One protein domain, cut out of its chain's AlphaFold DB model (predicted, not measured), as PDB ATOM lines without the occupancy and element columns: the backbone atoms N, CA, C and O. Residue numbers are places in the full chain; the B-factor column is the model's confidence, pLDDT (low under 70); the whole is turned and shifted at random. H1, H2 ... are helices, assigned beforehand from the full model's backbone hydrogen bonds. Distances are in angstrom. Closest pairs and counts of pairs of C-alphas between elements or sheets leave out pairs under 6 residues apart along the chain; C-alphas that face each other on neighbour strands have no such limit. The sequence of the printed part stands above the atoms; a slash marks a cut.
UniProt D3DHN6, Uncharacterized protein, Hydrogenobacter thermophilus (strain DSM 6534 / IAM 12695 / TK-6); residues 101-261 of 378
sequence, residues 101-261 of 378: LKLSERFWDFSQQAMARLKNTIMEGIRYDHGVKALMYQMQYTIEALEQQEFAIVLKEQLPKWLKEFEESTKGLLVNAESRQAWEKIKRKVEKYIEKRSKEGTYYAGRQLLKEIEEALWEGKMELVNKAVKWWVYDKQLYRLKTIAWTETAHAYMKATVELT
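AT A GLANCE: This is residues 101 to 261 of the 378 residues of an uncharacterized protein of Hydrogenobacter thermophilus (strain DSM 6534 / IAM 12695 / TK-6) (UniProt D3DHN6). One long helix, H6, is a spine with two groups of helices on it: beside its first part H5, H4 and H3 fold back and forth to make a loose four-helix bundle with it, and farther along the hairpin H1 and H2 crosses it steeply. Residues 148 to 160 lead from the one group to the other, and residues 254 to 261, the last of H6, stick out free. The printed part has 161 residues with six named helices, H1 to H6 in order along the chain, and no named strand; the class is all helix. It is loose, with a radius of gyration of the C-alphas of 19.3 A, and spans 69 by 34 by 25 A.

HOW THE PARTS SIT: H6, residues 222 to 261, is the hub and touches three helices. With residues 222 to 232 alone it touches H5, residues 203 to 218, at a shallow tilt of 18 degrees, opposite ways; the closest C-alphas, of Ile 213 and Val 225, are 5.2 A apart. H5 forms a hairpin with H4, residues 178 to 195, at a shallow tilt of 10 degrees, with the C-alphas of Ile 194 and Tyr 203 closest at 5.5 A. H4 forms another with H3, residues 161 to 170, at 14 degrees, with the C-alphas of Trp 162 and Val 190 closest at 6.2 A. H3 and H6 are near each other, with 6 pairs of C-alphas within 10 A; H3 and H5 are apart. H2, residues 131 to 147, touches residues 238 to 249 of H6 at a steep tilt of 54 degrees, opposite ways, closest at the C-alphas of Met 136 and Lys 242, 5.1 A. H1, residues 112 to 127, forms a hairpin with H2 at 22 degrees, closest at the C-alphas of Gly 125 and Leu 135, 5.6 A. H1 touches H6 with residues 122 to 126 alone, at a steep tilt of 56 degrees, and the C-alphas of Ile 126 and Thr 249 are closest at 6.0 A. In each of H1 to H6 every O i to N i+4 pair is within hydrogen-bond range.

IN THESE COORDINATES: H6 measures 58.8 A from C-alpha 222 at (205.914, 180.884, 169.318) to C-alpha 261 at (184.561, 215.175, 212.092). H4 measures 26.2 A, H2 24.6 A, H5 22.8 A, H1 22.3 A and H3 14.1 A. H1 begins with C-alpha 112 at (204.416, 214.471, 182.993).

THE WHOLE: The C-alphas farthest apart, of Ala 177 and Thr 261, are 70.6 A apart. The printed part has no cut, and the link H2 to H3 is long, with 13 residues. The mean pLDDT of the printed part is 71.6; 67 residues are under 70, among them residues 103 to 116 and 156 to 182.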
ATOM      1  N   LEU A 101     208.541 208.584 197.057       66.69
ATOM      2  CA  LEU A 101     207.791 208.361 195.820       66.69
ATOM      3  C   LEU A 101     206.281 208.404 196.071       66.69
ATOM      4  O   LEU A 101     205.792 207.990 197.123       66.69
ATOM      5  N   LYS A 102     205.515 208.885 195.091       71.81
ATOM      6  CA  LYS A 102     204.047 208.753 195.067       71.81
ATOM      7  C   LYS A 102     203.652 207.340 194.648       71.81
ATOM      8  O   LYS A 102     204.427 206.646 193.991       71.81
ATOM      9  N   LEU A 103     202.429 206.911 194.966       65.69
ATOM     10  CA  LEU A 103     201.996 205.546 194.641       65.69
ATOM     11  C   LEU A 103     202.029 205.269 193.130       65.69
ATOM     12  O   LEU A 103     202.487 204.213 192.711       65.69
ATOM     13  N   SER A 104     201.615 206.235 192.313       64.94
ATOM     14  CA  SER A 104     201.643 206.136 190.851       64.94
ATOM     15  C   SER A 104     203.058 206.155 190.257       64.94
ATOM     16  O   SER A 104     203.334 205.427 189.306       64.94
ATOM     17  N   GLU A 105     203.991 206.900 190.858       68.50
ATOM     18  CA  GLU A 105     205.401 206.951 190.432       68.50
ATOM     19  C   GLU A 105     206.115 205.597 190.610       68.50
ATOM     20  O   GLU A 105     207.099 205.319 189.924       68.50
ATOM     21  N   ARG A 106     205.605 204.724 191.491       67.44
ATOM     22  CA  ARG A 106     206.190 203.402 191.767       67.44
ATOM     23  C   ARG A 106     205.998 202.388 190.645       67.44
ATOM     24  O   ARG A 106     206.749 201.416 190.591       67.44
ATOM     25  N   PHE A 107     204.993 202.564 189.789       58.69
ATOM     26  CA  PHE A 107     204.593 201.514 188.850       58.69
ATOM     27  C   PHE A 107     204.925 201.814 187.382       58.69
ATOM     28  O   PHE A 107     205.058 200.855 186.618       58.69
ATOM     29  N   TRP A 108     205.108 203.079 186.974       64.25
ATOM     30  CA  TRP A 108     205.100 203.445 185.541       64.25
ATOM     31  C   TRP A 108     206.078 204.550 185.122       64.25
ATOM     32  O   TRP A 108     206.440 205.403 185.937       64.25
ATOM     33  N   ASP A 109     206.504 204.528 183.844       60.03
ATOM     34  CA  ASP A 109     207.345 205.558 183.193       60.03
ATOM     35  C   ASP A 109     206.532 206.463 182.294       60.03
ATOM     36  O   ASP A 109     206.584 206.400 181.072       60.03
ATOM     37  N   PHE A 110     205.720 207.298 182.919       62.59
ATOM     38  CA  PHE A 110     204.896 208.222 182.174       62.59
ATOM     39  C   PHE A 110     205.576 209.572 182.015       62.59
ATOM     40  O   PHE A 110     206.207 210.094 182.939       62.59
ATOM     41  N   SER A 111     205.349 210.186 180.854       59.22
ATOM     42  CA  SER A 111     205.570 211.619 180.691       59.22
ATOM     43  C   SER A 111     204.746 212.394 181.728       59.22
ATOM     44  O   SER A 111     203.707 211.930 182.209       59.22
ATOM     45  N   GLN A 112     205.166 213.617 182.059       64.56
ATOM     46  CA  GLN A 112     204.416 214.471 182.993       64.56
ATOM     47  C   GLN A 112     202.956 214.675 182.555       64.56
ATOM     48  O   GLN A 112     202.053 214.735 183.390       64.56
ATOM     49  N   GLN A 113     202.707 214.716 181.243       59.50
ATOM     50  CA  GLN A 113     201.367 214.842 180.676       59.50
ATOM     51  C   GLN A 113     200.525 213.572 180.868       59.50
ATOM     52  O   GLN A 113     199.357 213.666 181.250       59.50
ATOM     53  N   ALA A 114     201.106 212.389 180.655       66.62
ATOM     54  CA  ALA A 114     200.440 211.111 180.905       66.62
ATOM     55  C   ALA A 114     200.115 210.933 182.399       66.62
ATOM     56  O   ALA A 114     198.995 210.564 182.760       66.62
ATOM     57  N   MET A 115     201.044 211.334 183.273       66.56
ATOM     58  CA  MET A 115     200.806 211.396 184.714       66.56
ATOM     59  C   MET A 115     199.656 212.336 185.079       66.56
ATOM     60  O   MET A 115     198.856 212.000 185.946       66.56
ATOM     61  N   ALA A 116     199.547 213.502 184.439       68.44
ATOM     62  CA  ALA A 116     198.453 214.435 184.697       68.44
ATOM     63  C   ALA A 116     197.083 213.846 184.322       68.44
ATOM     64  O   ALA A 116     196.138 213.969 185.098       68.44
ATOM     65  N   ARG A 117     196.976 213.145 183.184       71.38
ATOM     66  CA  ARG A 117     195.710 212.506 182.784       71.38
ATOM     67  C   ARG A 117     195.287 211.408 183.752       71.38
ATOM     68  O   ARG A 117     194.148 211.412 184.197       71.38
ATOM     69  N   LEU A 118     196.208 210.525 184.142       69.81
ATOM     70  CA  LEU A 118     195.908 209.461 185.105       69.81
ATOM     71  C   LEU A 118     195.502 210.001 186.474       69.81
ATOM     72  O   LEU A 118     194.616 209.443 187.117       69.81
ATOM     73  N   LYS A 119     196.117 211.105 186.910       69.88
ATOM     74  CA  LYS A 119     195.698 211.803 188.126       69.88
ATOM     75  C   LYS A 119     194.260 212.279 188.017       69.88
ATOM     76  O   LYS A 119     193.485 211.986 188.916       69.88
ATOM     77  N   ASN A 120     193.890 212.933 186.918       73.12
ATOM     78  CA  ASN A 120     192.513 213.377 186.712       73.12
ATOM     79  C   ASN A 120     191.532 212.197 186.741       73.12
ATOM     80  O   ASN A 120     190.519 212.283 187.425       73.12
ATOM     81  N   THR A 121     191.876 211.065 186.116       72.19
ATOM     82  CA  THR A 121     191.061 209.841 186.175       72.19
ATOM     83  C   THR A 121     190.862 209.346 187.613       72.19
ATOM     84  O   THR A 121     189.753 208.979 187.994       72.19
ATOM     85  N   ILE A 122     191.913 209.367 188.443       64.44
ATOM     86  CA  ILE A 122     191.819 209.018 189.871       64.44
ATOM     87  C   ILE A 122     190.942 210.025 190.625       64.44
ATOM     88  O   ILE A 122     190.078 209.614 191.397       64.44
ATOM     89  N   MET A 123     191.122 211.326 190.384       64.50
ATOM     90  CA  MET A 123     190.331 212.382 191.027       64.50
ATOM     91  C   MET A 123     188.845 212.254 190.703       64.50
ATOM     92  O   MET A 123     188.021 212.298 191.610       64.50
ATOM     93  N   GLU A 124     188.499 212.065 189.430       66.12
ATOM     94  CA  GLU A 124     187.117 211.872 188.988       66.12
ATOM     95  C   GLU A 124     186.530 210.576 189.550       66.12
ATOM     96  O   GLU A 124     185.420 210.586 190.079       66.12
ATOM     97  N   GLY A 125     187.300 209.484 189.530       61.94
ATOM     98  CA  GLY A 125     186.899 208.208 190.118       61.94
ATOM     99  C   GLY A 125     186.560 208.289 191.601       61.94
ATOM    100  O   GLY A 125     185.583 207.682 192.033       61.94
ATOM    101  N   ILE A 126     187.340 209.057 192.366       60.38
ATOM    102  CA  ILE A 126     187.085 209.320 193.787       60.38
ATOM    103  C   ILE A 126     185.890 210.264 193.954       60.38
ATOM    104  O   ILE A 126     185.004 209.990 194.759       60.38
ATOM    105  N   ARG A 127     185.838 211.359 193.187       58.56
ATOM    106  CA  ARG A 127     184.771 212.370 193.271       58.56
ATOM    107  C   ARG A 127     183.390 211.781 192.988       58.56
ATOM    108  O   ARG A 127     182.431 212.140 193.667       58.56
ATOM    109  N   TYR A 128     183.293 210.895 192.001       59.59
ATOM    110  CA  TYR A 128     182.034 210.290 191.562       59.59
ATOM    111  C   TYR A 128     181.794 208.879 192.108       59.59
ATOM    112  O   TYR A 128     180.801 208.260 191.730       59.59
ATOM    113  N   ASP A 129     182.673 208.380 192.980       60.56
ATOM    114  CA  ASP A 129     182.587 207.051 193.591       60.56
ATOM    115  C   ASP A 129     182.350 205.928 192.564       60.56
ATOM    116  O   ASP A 129     181.414 205.131 192.643       60.56
ATOM    117  N   HIS A 130     183.202 205.862 191.540       55.88
ATOM    118  CA  HIS A 130     183.044 204.895 190.448       55.88
ATOM    119  C   HIS A 130     183.253 203.427 190.870       55.88
ATOM    120  O   HIS A 130     183.105 202.515 190.057       55.88
ATOM    121  N   GLY A 131     183.556 203.157 192.139       61.72
ATOM    122  CA  GLY A 131     183.932 201.834 192.609       61.72
ATOM    123  C   GLY A 131     185.281 201.383 192.036       61.72
ATOM    124  O   GLY A 131     185.693 201.698 190.919       61.72
ATOM    125  N   VAL A 132     186.002 200.578 192.811       71.00
ATOM    126  CA  VAL A 132     187.413 200.263 192.532       71.00
ATOM    127  C   VAL A 132     187.631 199.581 191.177       71.00
ATOM    128  O   VAL A 132     188.611 199.860 190.486       71.00
ATOM    129  N   LYS A 133     186.728 198.676 190.776       73.06
ATOM    130  CA  LYS A 133     186.861 197.939 189.510       73.06
ATOM    131  C   LYS A 133     186.664 198.853 188.300       73.06
ATOM    132  O   LYS A 133     187.399 198.705 187.328       73.06
ATOM    133  N   ALA A 134     185.710 199.784 188.350       73.94
ATOM    134  CA  ALA A 134     185.505 200.706 187.238       73.94
ATOM    135  C   ALA A 134     186.663 201.704 187.147       73.94
ATOM    136  O   ALA A 134     187.187 201.898 186.056       73.94
ATOM    137  N   LEU A 135     187.143 202.228 188.283       73.81
ATOM    138  CA  LEU A 135     188.316 203.106 188.314       73.81
ATOM    139  C   LEU A 135     189.568 202.415 187.743       73.81
ATOM    140  O   LEU A 135     190.292 202.998 186.939       73.81
ATOM    141  N   MET A 136     189.802 201.144 188.085       83.12
ATOM    142  CA  MET A 136     190.876 200.345 187.483       83.12
ATOM    143  C   MET A 136     190.789 200.324 185.947       83.12
ATOM    144  O   MET A 136     191.796 200.575 185.284       83.12
ATOM    145  N   TYR A 137     189.608 200.049 185.379       81.62
ATOM    146  CA  TYR A 137     189.430 200.039 183.923       81.62
ATOM    147  C   TYR A 137     189.526 201.434 183.307       81.62
ATOM    148  O   TYR A 137     190.141 201.574 182.261       81.62
ATOM    149  N   GLN A 138     189.001 202.475 183.953       82.88
ATOM    150  CA  GLN A 138     189.139 203.854 183.478       82.88
ATOM    151  C   GLN A 138     190.608 204.276 183.390       82.88
ATOM    152  O   GLN A 138     191.017 204.882 182.399       82.88
ATOM    153  N   MET A 139     191.426 203.918 184.387       80.25
ATOM    154  CA  MET A 139     192.869 204.152 184.312       80.25
ATOM    155  C   MET A 139     193.497 203.370 183.154       80.25
ATOM    156  O   MET A 139     194.295 203.938 182.417       80.25
ATOM    157  N   GLN A 140     193.104 202.111 182.941       84.44
ATOM    158  CA  GLN A 140     193.587 201.323 181.804       84.44
ATOM    159  C   GLN A 140     193.195 201.949 180.455       84.44
ATOM    160  O   GLN A 140     194.059 202.144 179.608       84.44
ATOM    161  N   TYR A 141     191.942 202.366 180.270       84.69
ATOM    162  CA  TYR A 141     191.502 203.060 179.054       84.69
ATOM    163  C   TYR A 141     192.226 204.394 178.852       84.69
ATOM    164  O   TYR A 141     192.524 204.777 177.725       84.69
ATOM    165  N   THR A 142     192.564 205.089 179.942       81.81
ATOM    166  CA  THR A 142     193.387 206.304 179.881       81.81
ATOM    167  C   THR A 142     194.786 205.991 179.342       81.81
ATOM    168  O   THR A 142     195.296 206.746 178.517       81.81
ATOM    169  N   ILE A 143     195.394 204.878 179.773       82.06
ATOM    170  CA  ILE A 143     196.691 204.404 179.262       82.06
ATOM    171  C   ILE A 143     196.578 204.053 177.778       82.06
ATOM    172  O   ILE A 143     197.380 204.524 176.983       82.06
ATOM    173  N   GLU A 144     195.563 203.288 177.383       85.75
ATOM    174  CA  GLU A 144     195.362 202.887 175.984       85.75
ATOM    175  C   GLU A 144     195.170 204.089 175.056       85.75
ATOM    176  O   GLU A 144     195.740 204.132 173.969       85.75
ATOM    177  N   ALA A 145     194.438 205.108 175.511       85.81
ATOM    178  CA  ALA A 145     194.266 206.354 174.772       85.81
ATOM    179  C   ALA A 145     195.560 207.184 174.681       85.81
ATOM    180  O   ALA A 145     195.772 207.885 173.692       85.81
ATOM    181  N   LEU A 146     196.414 207.144 175.710       84.25
ATOM    182  CA  LEU A 146     197.712 207.825 175.721       84.25
ATOM    183  C   LEU A 146     198.717 207.154 174.782       84.25
ATOM    184  O   LEU A 146     199.387 207.845 174.019       84.25
ATOM    185  N   GLU A 147     198.774 205.825 174.819       84.81
ATOM    186  CA  GLU A 147     199.666 205.007 173.992       84.81
ATOM    187  C   GLU A 147     199.109 204.760 172.579       84.81
ATOM    188  O   GLU A 147     199.802 204.209 171.731       84.81
ATOM    189  N   GLN A 148     197.858 205.163 172.316       88.50
ATOM    190  CA  GLN A 148     197.128 204.906 171.065       88.50
ATOM    191  C   GLN A 148     197.112 203.417 170.684       88.50
ATOM    192  O   GLN A 148     197.196 203.049 169.512       88.50
ATOM    193  N   GLN A 149     197.010 202.552 171.691       85.56
ATOM    194  CA  GLN A 149     197.099 201.111 171.525       85.56
ATOM    195  C   GLN A 149     196.160 200.405 172.504       85.56
ATOM    196  O   GLN A 149     196.243 200.607 173.714       85.56
ATOM    197  N   GLU A 150     195.315 199.511 171.990       78.31
ATOM    198  CA  GLU A 150     194.504 198.633 172.835       78.31
ATOM    199  C   GLU A 150     195.383 197.684 173.657       78.31
ATOM    200  O   GLU A 150     196.380 197.127 173.172       78.31
ATOM    201  N   PHE A 151     194.988 197.463 174.912       77.06
ATOM    202  CA  PHE A 151     195.728 196.638 175.865       77.06
ATOM    203  C   PHE A 151     197.191 197.084 176.034       77.06
ATOM    204  O   PHE A 151     198.096 196.253 176.155       77.06
ATOM    205  N   ALA A 152     197.439 198.398 175.993       82.38
ATOM    206  CA  ALA A 152     198.762 198.973 176.184       82.38
ATOM    207  C   ALA A 152     199.358 198.583 177.547       82.38
ATOM    208  O   ALA A 152     198.692 198.655 178.586       82.38
ATOM    209  N   ILE A 153     200.632 198.181 177.537       80.06
ATOM    210  CA  ILE A 153     201.403 197.758 178.711       80.06
ATOM    211  C   ILE A 153     202.546 198.751 178.921       80.06
ATOM    212  O   ILE A 153     203.402 198.905 178.059       80.06
ATOM    213  N   VAL A 154     202.577 199.376 180.094       77.88
ATOM    214  CA  VAL A 154     203.498 200.466 180.477       77.88
ATOM    215  C   VAL A 154     204.131 200.237 181.857       77.88
ATOM    216  O   VAL A 154     204.730 201.128 182.462       77.88
ATOM    217  N   LEU A 155     203.975 199.025 182.395       71.19
ATOM    218  CA  LEU A 155     204.509 198.610 183.688       71.19
ATOM    219  C   LEU A 155     206.052 198.647 183.692       71.19
ATOM    220  O   LEU A 155     206.692 197.917 182.940       71.19
ATOM    221  N   LYS A 156     206.643 199.435 184.604       66.19
ATOM    222  CA  LYS A 156     208.107 199.547 184.805       66.19
ATOM    223  C   LYS A 156     208.754 198.302 185.394       66.19
ATOM    224  O   LYS A 156     209.956 198.091 185.240       66.19
ATOM    225  N   GLU A 157     207.997 197.559 186.201       65.69
ATOM    226  CA  GLU A 157     208.537 196.482 187.025       65.69
ATOM    227  C   GLU A 157     209.273 195.474 186.141       65.69
ATOM    228  O   GLU A 157     208.689 194.929 185.203       65.69
ATOM    229  N   GLN A 158     210.549 195.206 186.451       58.84
ATOM    230  CA  GLN A 158     211.316 194.224 185.698       58.84
ATOM    231  C   GLN A 158     210.547 192.904 185.683       58.84
ATOM    232  O   GLN A 158     210.186 192.362 186.736       58.84
ATOM    233  N   LEU A 159     210.301 192.396 184.475       63.53
ATOM    234  CA  LEU A 159     209.779 191.051 184.293       63.53
ATOM    235  C   LEU A 159     210.599 190.086 185.154       63.53
ATOM    236  O   LEU A 159     211.822 190.264 185.261       63.53
ATOM    237  N   PRO A 160     209.956 189.093 185.797       66.38
ATOM    238  CA  PRO A 160     210.682 188.111 186.580       66.38
ATOM    239  C   PRO A 160     211.879 187.590 185.791       66.38
ATOM    240  O   PRO A 160     211.747 187.290 184.609       66.38
ATOM    241  N   LYS A 161     213.042 187.468 186.441       64.50
ATOM    242  CA  LYS A 161     214.285 187.045 185.776       64.50
ATOM    243  C   LYS A 161     214.091 185.787 184.920       64.50
ATOM    244  O   LYS A 161     214.611 185.707 183.818       64.50
ATOM    245  N   TRP A 162     213.270 184.857 185.406       64.38
ATOM    246  CA  TRP A 162     212.943 183.624 184.699       64.38
ATOM    247  C   TRP A 162     212.206 183.846 183.371       64.38
ATOM    248  O   TRP A 162     212.406 183.061 182.459       64.38
ATOM    249  N   LEU A 163     211.383 184.893 183.248       65.12
ATOM    250  CA  LEU A 163     210.628 185.213 182.035       65.12
ATOM    251  C   LEU A 163     211.547 185.790 180.949       65.12
ATOM    252  O   LEU A 163     211.406 185.446 179.783       65.12
ATOM    253  N   LYS A 164     212.551 186.583 181.349       66.19
ATOM    254  CA  LYS A 164     213.626 187.041 180.452       66.19
ATOM    255  C   LYS A 164     214.535 185.891 180.015       66.19
ATOM    256  O   LYS A 164     214.739 185.700 178.824       66.19
ATOM    257  N   GLU A 165     215.010 185.082 180.971       65.25
ATOM    258  CA  GLU A 165     215.796 183.869 180.678       65.25
ATOM    259  C   GLU A 165     215.018 182.927 179.743       65.25
ATOM    260  O   GLU A 165     215.599 182.271 178.878       65.25
ATOM    261  N   PHE A 166     213.694 182.875 179.900       66.56
ATOM    262  CA  PHE A 166     212.793 182.119 179.048       66.56
ATOM    263  C   PHE A 166     212.689 182.698 177.628       66.56
ATOM    264  O   PHE A 166     212.874 181.931 176.686       66.56
ATOM    265  N   GLU A 167     212.445 184.000 177.439       63.75
ATOM    266  CA  GLU A 167     212.413 184.637 176.106       63.75
ATOM    267  C   GLU A 167     213.744 184.475 175.352       63.75
ATOM    268  O   GLU A 167     213.762 184.206 174.151       63.75
ATOM    269  N   GLU A 168     214.869 184.596 176.060       65.69
ATOM    270  CA  GLU A 168     216.210 184.407 175.497       65.69
ATOM    271  C   GLU A 168     216.456 182.948 175.095       65.69
ATOM    272  O   GLU A 168     216.986 182.681 174.017       65.69
ATOM    273  N   SER A 169     216.028 181.997 175.931       63.56
ATOM    274  CA  SER A 169     216.217 180.568 175.667       63.56
ATOM    275  C   SER A 169     215.265 180.040 174.590       63.56
ATOM    276  O   SER A 169     215.663 179.218 173.772       63.56
ATOM    277  N   THR A 170     214.013 180.503 174.553       59.16
ATOM    278  CA  THR A 170     212.995 180.005 173.607       59.16
ATOM    279  C   THR A 170     213.242 180.401 172.164       59.16
ATOM    280  O   THR A 170     212.915 179.614 171.278       59.16
ATOM    281  N   LYS A 171     213.919 181.528 171.910       58.31
ATOM    282  CA  LYS A 171     214.392 181.884 170.561       58.31
ATOM    283  C   LYS A 171     215.293 180.812 169.930       58.31
ATOM    284  O   LYS A 171     215.360 180.747 168.708       58.31
ATOM    285  N   GLY A 172     215.951 179.971 170.736       56.09
ATOM    286  CA  GLY A 172     216.819 178.881 170.273       56.09
ATOM    287  C   GLY A 172     216.244 177.465 170.414       56.09
ATOM    288  O   GLY A 172     216.916 176.517 170.024       56.09
ATOM    289  N   LEU A 173     215.040 177.292 170.982       59.06
ATOM    290  CA  LEU A 173     214.466 175.970 171.314       59.06
ATOM    291  C   LEU A 173     213.530 175.395 170.245       59.06
ATOM    292  O   LEU A 173     213.036 174.274 170.384       59.06
ATOM    293  N   LEU A 174     213.281 176.130 169.168       56.00
ATOM    294  CA  LEU A 174     212.607 175.571 168.010       56.00
ATOM    295  C   LEU A 174     213.635 174.765 167.206       56.00
ATOM    296  O   LEU A 174     214.489 175.369 166.568       56.00
ATOM    297  N   VAL A 175     213.540 173.424 167.268       51.53
ATOM    298  CA  VAL A 175     213.649 172.455 166.138       51.53
ATOM    299  C   VAL A 175     214.085 171.024 166.587       51.53
ATOM    300  O   VAL A 175     213.844 170.078 165.841       51.53
ATOM    301  N   ASN A 176     214.634 170.765 167.798       53.72
ATOM    302  CA  ASN A 176     215.323 169.467 168.080       53.72
ATOM    303  C   ASN A 176     215.000 168.789 169.443       53.72
ATOM    304  O   ASN A 176     214.511 169.429 170.369       53.72
ATOM    305  N   ALA A 177     215.351 167.501 169.620       52.47
ATOM    306  CA  ALA A 177     215.198 166.734 170.876       52.47
ATOM    307  C   ALA A 177     216.029 167.272 172.067       52.47
ATOM    308  O   ALA A 177     215.602 167.157 173.218       52.47
ATOM    309  N   GLU A 178     217.164 167.928 171.803       53.75
ATOM    310  CA  GLU A 178     217.959 168.658 172.810       53.75
ATOM    311  C   GLU A 178     217.167 169.813 173.450       53.75
ATOM    312  O   GLU A 178     217.352 170.138 174.627       53.75
ATOM    313  N   SER A 179     216.181 170.349 172.725       58.62
ATOM    314  CA  SER A 179     215.288 171.410 173.198       58.62
ATOM    315  C   SER A 179     214.371 170.945 174.335       58.62
ATOM    316  O   SER A 179     214.019 171.737 175.206       58.62
ATOM    317  N   ARG A 180     214.042 169.643 174.410       62.25
ATOM    318  CA  ARG A 180     213.229 169.086 175.512       62.25
ATOM    319  C   ARG A 180     213.994 169.064 176.835       62.25
ATOM    320  O   ARG A 180     213.440 169.422 177.869       62.25
ATOM    321  N   GLN A 181     215.277 168.693 176.822       66.88
ATOM    322  CA  GLN A 181     216.103 168.718 178.038       66.88
ATOM    323  C   GLN A 181     216.378 170.146 178.521       66.88
ATOM    324  O   GLN A 181     216.421 170.393 179.729       66.88
ATOM    325  N   ALA A 182     216.569 171.086 177.597       66.75
ATOM    326  CA  ALA A 182     216.721 172.495 177.934       66.75
ATOM    327  C   ALA A 182     215.416 173.089 178.504       66.75
ATOM    328  O   ALA A 182     215.469 173.775 179.530       66.75
ATOM    329  N   TRP A 183     214.255 172.742 177.934       71.00
ATOM    330  CA  TRP A 183     212.940 173.103 178.474       71.00
ATOM    331  C   TRP A 183     212.737 172.591 179.903       71.00
ATOM    332  O   TRP A 183     212.442 173.382 180.794       71.00
ATOM    333  N   GLU A 184     212.993 171.308 180.168       77.00
ATOM    334  CA  GLU A 184     212.846 170.725 181.511       77.00
ATOM    335  C   GLU A 184     213.727 171.424 182.562       77.00
ATOM    336  O   GLU A 184     213.322 171.624 183.713       77.00
ATOM    337  N   LYS A 185     214.936 171.860 182.178       78.12
ATOM    338  CA  LYS A 185     215.812 172.647 183.062       78.12
ATOM    339  C   LYS A 185     215.223 174.024 183.377       78.12
ATOM    340  O   LYS A 185     215.308 174.458 184.528       78.12
ATOM    341  N   ILE A 186     214.642 174.707 182.389       72.12
ATOM    342  CA  ILE A 186     213.991 176.013 182.570       72.12
ATOM    343  C   ILE A 186     212.728 175.849 183.414       72.12
ATOM    344  O   ILE A 186     212.605 176.511 184.443       72.12
ATOM    345  N   LYS A 187     211.853 174.903 183.060       79.88
ATOM    346  CA  LYS A 187     210.622 174.575 183.786       79.88
ATOM    347  C   LYS A 187     210.887 174.358 185.271       79.88
ATOM    348  O   LYS A 187     210.304 175.057 186.093       79.88
ATOM    349  N   ARG A 188     211.861 173.515 185.633       83.12
ATOM    350  CA  ARG A 188     212.236 173.287 187.045       83.12
ATOM    351  C   ARG A 188     212.683 174.556 187.773       83.12
ATOM    352  O   ARG A 188     212.415 174.709 188.965       83.12
ATOM    353  N   LYS A 189     213.399 175.466 187.102       76.69
ATOM    354  CA  LYS A 189     213.783 176.760 187.697       76.69
ATOM    355  C   LYS A 189     212.560 177.653 187.910       76.69
ATOM    356  O   LYS A 189     212.451 178.275 188.968       76.69
ATOM    357  N   VAL A 190     211.654 177.698 186.934       71.06
ATOM    358  CA  VAL A 190     210.411 178.480 186.990       71.06
ATOM    359  C   VAL A 190     209.486 177.947 188.083       71.06
ATOM    360  O   VAL A 190     209.024 178.726 188.911       71.06
ATOM    361  N   GLU A 191     209.290 176.631 188.170       80.69
ATOM    362  CA  GLU A 191     208.505 175.983 189.226       80.69
ATOM    363  C   GLU A 191     209.055 176.318 190.610       80.69
ATOM    364  O   GLU A 191     208.315 176.838 191.440       80.69
ATOM    365  N   LYS A 192     210.369 176.170 190.830       82.06
ATOM    366  CA  LYS A 192     211.010 176.569 192.096       82.06
ATOM    367  C   LYS A 192     210.830 178.053 192.413       82.06
ATOM    368  O   LYS A 192     210.736 178.431 193.580       82.06
ATOM    369  N   TYR A 193     210.836 178.923 191.403       73.69
ATOM    370  CA  TYR A 193     210.572 180.348 191.603       73.69
ATOM    371  C   TYR A 193     209.111 180.595 192.001       73.69
ATOM    372  O   TYR A 193     208.869 181.391 192.908       73.69
ATOM    373  N   ILE A 194     208.157 179.921 191.351       77.31
ATOM    374  CA  ILE A 194     206.719 180.013 191.636       77.31
ATOM    375  C   ILE A 194     206.405 179.449 193.025       77.31
ATOM    376  O   ILE A 194     205.678 180.086 193.774       77.31
ATOM    377  N   GLU A 195     206.995 178.319 193.411       82.12
ATOM    378  CA  GLU A 195     206.817 177.680 194.724       82.12
ATOM    379  C   GLU A 195     207.256 178.562 195.892       82.12
ATOM    380  O   GLU A 195     206.672 178.506 196.970       82.12
ATOM    381  N   LYS A 196     208.250 179.428 195.670       78.06
ATOM    382  CA  LYS A 196     208.671 180.438 196.652       78.06
ATOM    383  C   LYS A 196     207.694 181.610 196.768       78.06
ATOM    384  O   LYS A 196     207.869 182.460 197.640       78.06
ATOM    385  N   ARG A 197     206.707 181.722 195.872       74.94
ATOM    386  CA  ARG A 197     205.685 182.769 195.917       74.94
ATOM    387  C   ARG A 197     204.519 182.315 196.769       74.94
ATOM    388  O   ARG A 197     204.157 181.148 196.840       74.94
ATOM    389  N   SER A 198     203.914 183.298 197.407       68.75
ATOM    390  CA  SER A 198     202.772 183.075 198.267       68.75
ATOM    391  C   SER A 198     201.531 182.664 197.457       68.75
ATOM    392  O   SER A 198     201.278 183.228 196.386       68.75
ATOM    393  N   LYS A 199     200.769 181.686 197.975       71.00
ATOM    394  CA  LYS A 199     199.607 181.078 197.300       71.00
ATOM    395  C   LYS A 199     198.468 182.063 197.073       71.00
ATOM    396  O   LYS A 199     197.836 182.018 196.028       71.00
ATOM    397  N   GLU A 200     198.274 183.012 197.979       55.78
ATOM    398  CA  GLU A 200     197.279 184.081 197.831       55.78
ATOM    399  C   GLU A 200     197.834 185.286 197.030       55.78
ATOM    400  O   GLU A 200     197.206 186.338 196.960       55.78
ATOM    401  N   GLY A 201     199.024 185.140 196.425       62.78
ATOM    402  CA  GLY A 201     199.658 186.106 195.523       62.78
ATOM    403  C   GLY A 201     199.829 185.555 194.100       62.78
ATOM    404  O   GLY A 201     198.916 184.988 193.511       62.78
ATOM    405  N   THR A 202     201.020 185.701 193.514       67.62
ATOM    406  CA  THR A 202     201.271 185.372 192.094       67.62
ATOM    407  C   THR A 202     201.461 183.878 191.802       67.62
ATOM    408  O   THR A 202     201.843 183.533 190.686       67.62
ATOM    409  N   TYR A 203     201.255 182.989 192.780       75.06
ATOM    410  CA  TYR A 203     201.497 181.550 192.629       75.06
ATOM    411  C   TYR A 203     200.662 180.946 191.492       75.06
ATOM    412  O   TYR A 203     201.215 180.393 190.542       75.06
ATOM    413  N   TYR A 204     199.336 181.105 191.548       77.25
ATOM    414  CA  TYR A 204     198.425 180.514 190.564       77.25
ATOM    415  C   TYR A 204     198.571 181.146 189.178       77.25
ATOM    416  O   TYR A 204     198.639 180.423 188.191       77.25
ATOM    417  N   ALA A 205     198.725 182.473 189.108       73.94
ATOM    418  CA  ALA A 205     198.981 183.170 187.848       73.94
ATOM    419  C   ALA A 205     200.290 182.701 187.187       73.94
ATOM    420  O   ALA A 205     200.350 182.525 185.975       73.94
ATOM    421  N   GLY A 206     201.340 182.456 187.980       74.44
ATOM    422  CA  GLY A 206     202.598 181.897 187.482       74.44
ATOM    423  C   GLY A 206     202.460 180.455 186.990       74.44
ATOM    424  O   GLY A 206     203.007 180.119 185.943       74.44
ATOM    425  N   ARG A 207     201.711 179.603 187.712       82.38
ATOM    426  CA  ARG A 207     201.420 178.220 187.284       82.38
ATOM    427  C   ARG A 207     200.642 178.187 185.971       82.38
ATOM    428  O   ARG A 207     200.958 177.370 185.113       82.38
ATOM    429  N   GLN A 208     199.654 179.067 185.831       83.19
ATOM    430  CA  GLN A 208     198.835 179.162 184.630       83.19
ATOM    431  C   GLN A 208     199.667 179.617 183.426       83.19
ATOM    432  O   GLN A 208     199.656 178.937 182.406       83.19
ATOM    433  N   LEU A 209     200.476 180.674 183.573       80.62
ATOM    434  CA  LEU A 209     201.391 181.115 182.514       80.62
ATOM    435  C   LEU A 209     202.363 180.001 182.100       80.62
ATOM    436  O   LEU A 209     202.571 179.774 180.914       80.62
ATOM    437  N   LEU A 210     202.950 179.286 183.069       81.06
ATOM    438  CA  LEU A 210     203.867 178.182 182.772       81.06
ATOM    439  C   LEU A 210     203.181 177.074 181.957       81.06
ATOM    440  O   LEU A 210     203.791 176.541 181.035       81.06
ATOM    441  N   LYS A 211     201.921 176.757 182.277       84.62
ATOM    442  CA  LYS A 211     201.116 175.774 181.546       84.62
ATOM    443  C   LYS A 211     200.823 176.232 180.113       84.62
ATOM    444  O   LYS A 211     201.039 175.463 179.186       84.62
ATOM    445  N   GLU A 212     200.381 177.474 179.930       81.50
ATOM    446  CA  GLU A 212     200.076 178.037 178.604       81.50
ATOM    447  C   GLU A 212     201.318 178.089 177.708       81.50
ATOM    448  O   GLU A 212     201.257 177.769 176.522       81.50
ATOM    449  N   ILE A 213     202.468 178.437 178.290       79.31
ATOM    450  CA  ILE A 213     203.763 178.386 177.612       79.31
ATOM    451  C   ILE A 213     204.118 176.953 177.208       79.31
ATOM    452  O   ILE A 213     204.570 176.729 176.087       79.31
ATOM    453  N   GLU A 214     203.948 175.989 178.115       79.25
ATOM    454  CA  GLU A 214     204.254 174.584 177.854       79.25
ATOM    455  C   GLU A 214     203.425 174.048 176.682       79.25
ATOM    456  O   GLU A 214     203.980 173.486 175.741       79.25
ATOM    457  N   GLU A 215     202.113 174.285 176.700       80.88
ATOM    458  CA  GLU A 215     201.192 173.905 175.623       80.88
ATOM    459  C   GLU A 215     201.588 174.559 174.287       80.88
ATOM    460  O   GLU A 215     201.739 173.870 173.276       80.88
ATOM    461  N   ALA A 216     201.866 175.865 174.292       77.19
ATOM    462  CA  ALA A 216     202.287 176.611 173.107       77.19
ATOM    463  C   ALA A 216     203.606 176.103 172.496       77.19
ATOM    464  O   ALA A 216     203.750 176.055 171.269       77.19
ATOM    465  N   LEU A 217     204.567 175.716 173.341       74.69
ATOM    466  CA  LEU A 217     205.837 175.133 172.911       74.69
ATOM    467  C   LEU A 217     205.643 173.753 172.280       74.69
ATOM    468  O   LEU A 217     206.251 173.475 171.246       74.69
ATOM    469  N   TRP A 218     204.788 172.904 172.860       75.50
ATOM    470  CA  TRP A 218     204.487 171.583 172.299       75.50
ATOM    471  C   TRP A 218     203.753 171.658 170.959       75.50
ATOM    472  O   TRP A 218     203.956 170.798 170.105       75.50
ATOM    473  N   GLU A 219     202.967 172.711 170.742       75.62
ATOM    474  CA  GLU A 219     202.351 173.013 169.447       75.62
ATOM    475  C   GLU A 219     203.314 173.667 168.439       75.62
ATOM    476  O   GLU A 219     202.948 173.846 167.276       75.62
ATOM    477  N   GLY A 220     204.531 174.040 168.855       69.44
ATOM    478  CA  GLY A 220     205.519 174.718 168.009       69.44
ATOM    479  C   GLY A 220     205.130 176.149 167.621       69.44
ATOM    480  O   GLY A 220     205.640 176.684 166.637       69.44
ATOM    481  N   LYS A 221     204.216 176.784 168.365       73.25
ATOM    482  CA  LYS A 221     203.632 178.090 168.024       73.25
ATOM    483  C   LYS A 221     204.176 179.185 168.936       73.25
ATOM    484  O   LYS A 221     203.552 179.551 169.929       73.25
ATOM    485  N   MET A 222     205.309 179.776 168.558       70.00
ATOM    486  CA  MET A 222     205.914 180.884 169.318       70.00
ATOM    487  C   MET A 222     204.997 182.104 169.479       70.00
ATOM    488  O   MET A 222     205.082 182.802 170.486       70.00
ATOM    489  N   GLU A 223     204.060 182.327 168.558       71.69
ATOM    490  CA  GLU A 223     203.044 183.374 168.712       71.69
ATOM    491  C   GLU A 223     202.144 183.159 169.940       71.69
ATOM    492  O   GLU A 223     201.760 184.119 170.608       71.69
ATOM    493  N   LEU A 224     201.839 181.905 170.291       70.81
ATOM    494  CA  LEU A 224     201.059 181.591 171.492       70.81
ATOM    495  C   LEU A 224     201.869 181.834 172.769       70.81
ATOM    496  O   LEU A 224     201.311 182.318 173.751       70.81
ATOM    497  N   VAL A 225     203.184 181.591 172.730       71.50
ATOM    498  CA  VAL A 225     204.101 181.939 173.824       71.50
ATOM    499  C   VAL A 225     204.096 183.451 174.054       71.50
ATOM    500  O   VAL A 225     203.801 183.904 175.159       71.50
ATOM    501  N   ASN A 226     204.337 184.242 173.004       71.88
ATOM    502  CA  ASN A 226     204.337 185.707 173.088       71.88
ATOM    503  C   ASN A 226     202.992 186.245 173.596       71.88
ATOM    504  O   ASN A 226     202.949 187.160 174.419       71.88
ATOM    505  N   LYS A 227     201.880 185.650 173.145       75.69
ATOM    506  CA  LYS A 227     200.530 186.004 173.589       75.69
ATOM    507  C   LYS A 227     200.314 185.710 175.077       75.69
ATOM    508  O   LYS A 227     199.806 186.583 175.776       75.69
ATOM    509  N   ALA A 228     200.711 184.534 175.565       71.88
ATOM    510  CA  ALA A 228     200.591 184.168 176.979       71.88
ATOM    511  C   ALA A 228     201.405 185.119 177.873       71.88
ATOM    512  O   ALA A 228     200.896 185.652 178.861       71.88
ATOM    513  N   VAL A 229     202.644 185.421 177.468       76.19
ATOM    514  CA  VAL A 229     203.500 186.393 178.161       76.19
ATOM    515  C   VAL A 229     202.855 187.778 178.180       76.19
ATOM    516  O   VAL A 229     202.725 188.370 179.253       76.19
ATOM    517  N   LYS A 230     202.385 188.278 177.028       79.81
ATOM    518  CA  LYS A 230     201.700 189.576 176.929       79.81
ATOM    519  C   LYS A 230     200.526 189.670 177.905       79.81
ATOM    520  O   LYS A 230     200.457 190.636 178.665       79.81
ATOM    521  N   TRP A 231     199.625 188.686 177.913       78.00
ATOM    522  CA  TRP A 231     198.443 188.711 178.782       78.00
ATOM    523  C   TRP A 231     198.794 188.624 180.260       78.00
ATOM    524  O   TRP A 231     198.222 189.355 181.061       78.00
ATOM    525  N   TRP A 232     199.796 187.829 180.628       79.94
ATOM    526  CA  TRP A 232     200.251 187.780 182.013       79.94
ATOM    527  C   TRP A 232     200.813 189.124 182.497       79.94
ATOM    528  O   TRP A 232     200.544 189.552 183.623       79.94
ATOM    529  N   VAL A 233     201.582 189.822 181.652       78.25
ATOM    530  CA  VAL A 233     202.105 191.157 181.984       78.25
ATOM    531  C   VAL A 233     200.969 192.180 182.060       78.25
ATOM    532  O   VAL A 233     200.950 193.009 182.972       78.25
ATOM    533  N   TYR A 234     199.997 192.088 181.155       79.00
ATOM    534  CA  TYR A 234     198.798 192.917 181.168       79.00
ATOM    535  C   TYR A 234     197.967 192.722 182.447       79.00
ATOM    536  O   TYR A 234     197.647 193.691 183.136       79.00
ATOM    537  N   ASP A 235     197.707 191.478 182.852       79.88
ATOM    538  CA  ASP A 235     196.999 191.158 184.097       79.88
ATOM    539  C   ASP A 235     197.750 191.676 185.326       79.88
ATOM    540  O   ASP A 235     197.152 192.196 186.276       79.88
ATOM    541  N   LYS A 236     199.084 191.600 185.303       79.25
ATOM    542  CA  LYS A 236     199.925 192.178 186.352       79.25
ATOM    543  C   LYS A 236     199.773 193.699 186.418       79.25
ATOM    544  O   LYS A 236     199.687 194.245 187.521       79.25
ATOM    545  N   GLN A 237     199.705 194.385 185.278       83.31
ATOM    546  CA  GLN A 237     199.417 195.819 185.226       83.31
ATOM    547  C   GLN A 237     198.027 196.134 185.790       83.31
ATOM    548  O   GLN A 237     197.923 197.000 186.661       83.31
ATOM    549  N   LEU A 238     196.985 195.405 185.381       79.19
ATOM    550  CA  LEU A 238     195.633 195.570 185.927       79.19
ATOM    551  C   LEU A 238     195.605 195.380 187.446       79.19
ATOM    552  O   LEU A 238     194.969 196.152 188.161       79.19
ATOM    553  N   TYR A 239     196.347 194.406 187.973       80.81
ATOM    554  CA  TYR A 239     196.486 194.216 189.414       80.81
ATOM    555  C   TYR A 239     197.133 195.429 190.115       80.81
ATOM    556  O   TYR A 239     196.701 195.821 191.206       80.81
ATOM    557  N   ARG A 240     198.136 196.073 189.497       78.38
ATOM    558  CA  ARG A 240     198.732 197.318 190.025       78.38
ATOM    559  C   ARG A 240     197.759 198.489 189.974       78.38
ATOM    560  O   ARG A 240     197.613 199.186 190.975       78.38
ATOM    561  N   LEU A 241     197.046 198.652 188.863       77.50
ATOM    562  CA  LEU A 241     195.987 199.653 188.723       77.50
ATOM    563  C   LEU A 241     194.913 199.460 189.794       77.50
ATOM    564  O   LEU A 241     194.535 200.406 190.475       77.50
ATOM    565  N   LYS A 242     194.493 198.217 190.030       81.19
ATOM    566  CA  LYS A 242     193.543 197.876 191.090       81.19
ATOM    567  C   LYS A 242     194.075 198.217 192.478       81.19
ATOM    568  O   LYS A 242     193.318 198.692 193.316       81.19
ATOM    569  N   THR A 243     195.364 197.985 192.726       78.44
ATOM    570  CA  THR A 243     196.015 198.350 193.991       78.44
ATOM    571  C   THR A 243     195.977 199.857 194.210       78.44
ATOM    572  O   THR A 243     195.654 200.295 195.312       78.44
ATOM    573  N   ILE A 244     196.269 200.645 193.174       75.31
ATOM    574  CA  ILE A 244     196.153 202.103 193.231       75.31
ATOM    575  C   ILE A 244     194.712 202.503 193.499       75.31
ATOM    576  O   ILE A 244     194.466 203.164 194.497       75.31
ATOM    577  N   ALA A 245     193.760 202.019 192.703       72.56
ATOM    578  CA  ALA A 245     192.350 202.329 192.901       72.56
ATOM    579  C   ALA A 245     191.894 202.022 194.339       72.56
ATOM    580  O   ALA A 245     191.343 202.894 194.994       72.56
ATOM    581  N   TRP A 246     192.201 200.837 194.882       71.44
ATOM    582  CA  TRP A 246     191.882 200.507 196.278       71.44
ATOM    583  C   TRP A 246     192.506 201.477 197.277       71.44
ATOM    584  O   TRP A 246     191.814 201.973 198.160       71.44
ATOM    585  N   THR A 247     193.808 201.726 197.139       72.44
ATOM    586  CA  THR A 247     194.576 202.520 198.106       72.44
ATOM    587  C   THR A 247     194.115 203.970 198.116       72.44
ATOM    588  O   THR A 247     193.878 204.529 199.182       72.44
ATOM    589  N   GLU A 248     193.962 204.569 196.936       69.50
ATOM    590  CA  GLU A 248     193.569 205.968 196.784       69.50
ATOM    591  C   GLU A 248     192.104 206.167 197.204       69.50
ATOM    592  O   GLU A 248     191.800 207.127 197.910       69.50
ATOM    593  N   THR A 249     191.205 205.229 196.871       66.62
ATOM    594  CA  THR A 249     189.804 205.264 197.324       66.62
ATOM    595  C   THR A 249     189.695 205.117 198.842       66.62
ATOM    596  O   THR A 249     189.044 205.936 199.484       66.62
ATOM    597  N   ALA A 250     190.345 204.115 199.445       70.12
ATOM    598  CA  ALA A 250     190.314 203.934 200.898       70.12
ATOM    599  C   ALA A 250     190.899 205.153 201.622       70.12
ATOM    600  O   ALA A 250     190.310 205.645 202.584       70.12
ATOM    601  N   HIS A 251     192.010 205.695 201.116       74.31
ATOM    602  CA  HIS A 251     192.599 206.907 201.665       74.31
ATOM    603  C   HIS A 251     191.633 208.098 201.576       74.31
ATOM    604  O   HIS A 251     191.468 208.805 202.568       74.31
ATOM    605  N   ALA A 252     190.932 208.277 200.453       66.56
ATOM    606  CA  ALA A 252     189.920 209.322 200.314       66.56
ATOM    607  C   ALA A 252     188.807 209.219 201.344       66.56
ATOM    608  O   ALA A 252     188.498 210.216 201.994       66.56
ATOM    609  N   TYR A 253     188.258 208.024 201.556       65.06
ATOM    610  CA  TYR A 253     187.229 207.829 202.572       65.06
ATOM    611  C   TYR A 253     187.744 208.107 203.979       65.06
ATOM    612  O   TYR A 253     187.100 208.837 204.726       65.06
ATOM    613  N   MET A 254     188.912 207.572 204.344       74.81
ATOM    614  CA  MET A 254     189.485 207.801 205.671       74.81
ATOM    615  C   MET A 254     189.760 209.290 205.915       74.81
ATOM    616  O   MET A 254     189.400 209.816 206.965       74.81
ATOM    617  N   LYS A 255     190.353 209.979 204.932       73.62
ATOM    618  CA  LYS A 255     190.635 211.416 205.000       73.62
ATOM    619  C   LYS A 255     189.344 212.225 205.113       73.62
ATOM    620  O   LYS A 255     189.255 213.090 205.972       73.62
ATOM    621  N   ALA A 256     188.329 211.906 204.309       63.78
ATOM    622  CA  ALA A 256     187.030 212.569 204.370       63.78
ATOM    623  C   ALA A 256     186.367 212.388 205.739       63.78
ATOM    624  O   ALA A 256     185.879 213.361 206.303       63.78
ATOM    625  N   THR A 257     186.402 211.179 206.307       67.56
ATOM    626  CA  THR A 257     185.903 210.924 207.665       67.56
ATOM    627  C   THR A 257     186.587 211.827 208.687       67.56
ATOM    628  O   THR A 257     185.901 212.431 209.510       67.56
ATOM    629  N   VAL A 258     187.916 211.950 208.626       78.25
ATOM    630  CA  VAL A 258     188.670 212.805 209.549       78.25
ATOM    631  C   VAL A 258     188.321 214.277 209.340       78.25
ATOM    632  O   VAL A 258     187.935 214.948 210.287       78.25
ATOM    633  N   GLU A 259     188.387 214.782 208.110       73.69
ATOM    634  CA  GLU A 259     188.120 216.195 207.814       73.69
ATOM    635  C   GLU A 259     186.700 216.627 208.198       73.69
ATOM    636  O   GLU A 259     186.515 217.728 208.703       73.69
ATOM    637  N   LEU A 260     185.707 215.753 208.013       64.44
ATOM    638  CA  LEU A 260     184.311 216.048 208.341       64.44
ATOM    639  C   LEU A 260     184.001 216.009 209.841       64.44
ATOM    640  O   LEU A 260     182.933 216.465 210.231       64.44
ATOM    641  N   THR A 261     184.872 215.423 210.670       67.62
ATOM    642  CA  THR A 261     184.561 215.175 212.092       67.62
ATOM    643  C   THR A 261     185.664 215.586 213.072       67.62
ATOM    644  O   THR A 261     185.476 215.506 214.286       67.62
TER     645      THR A 261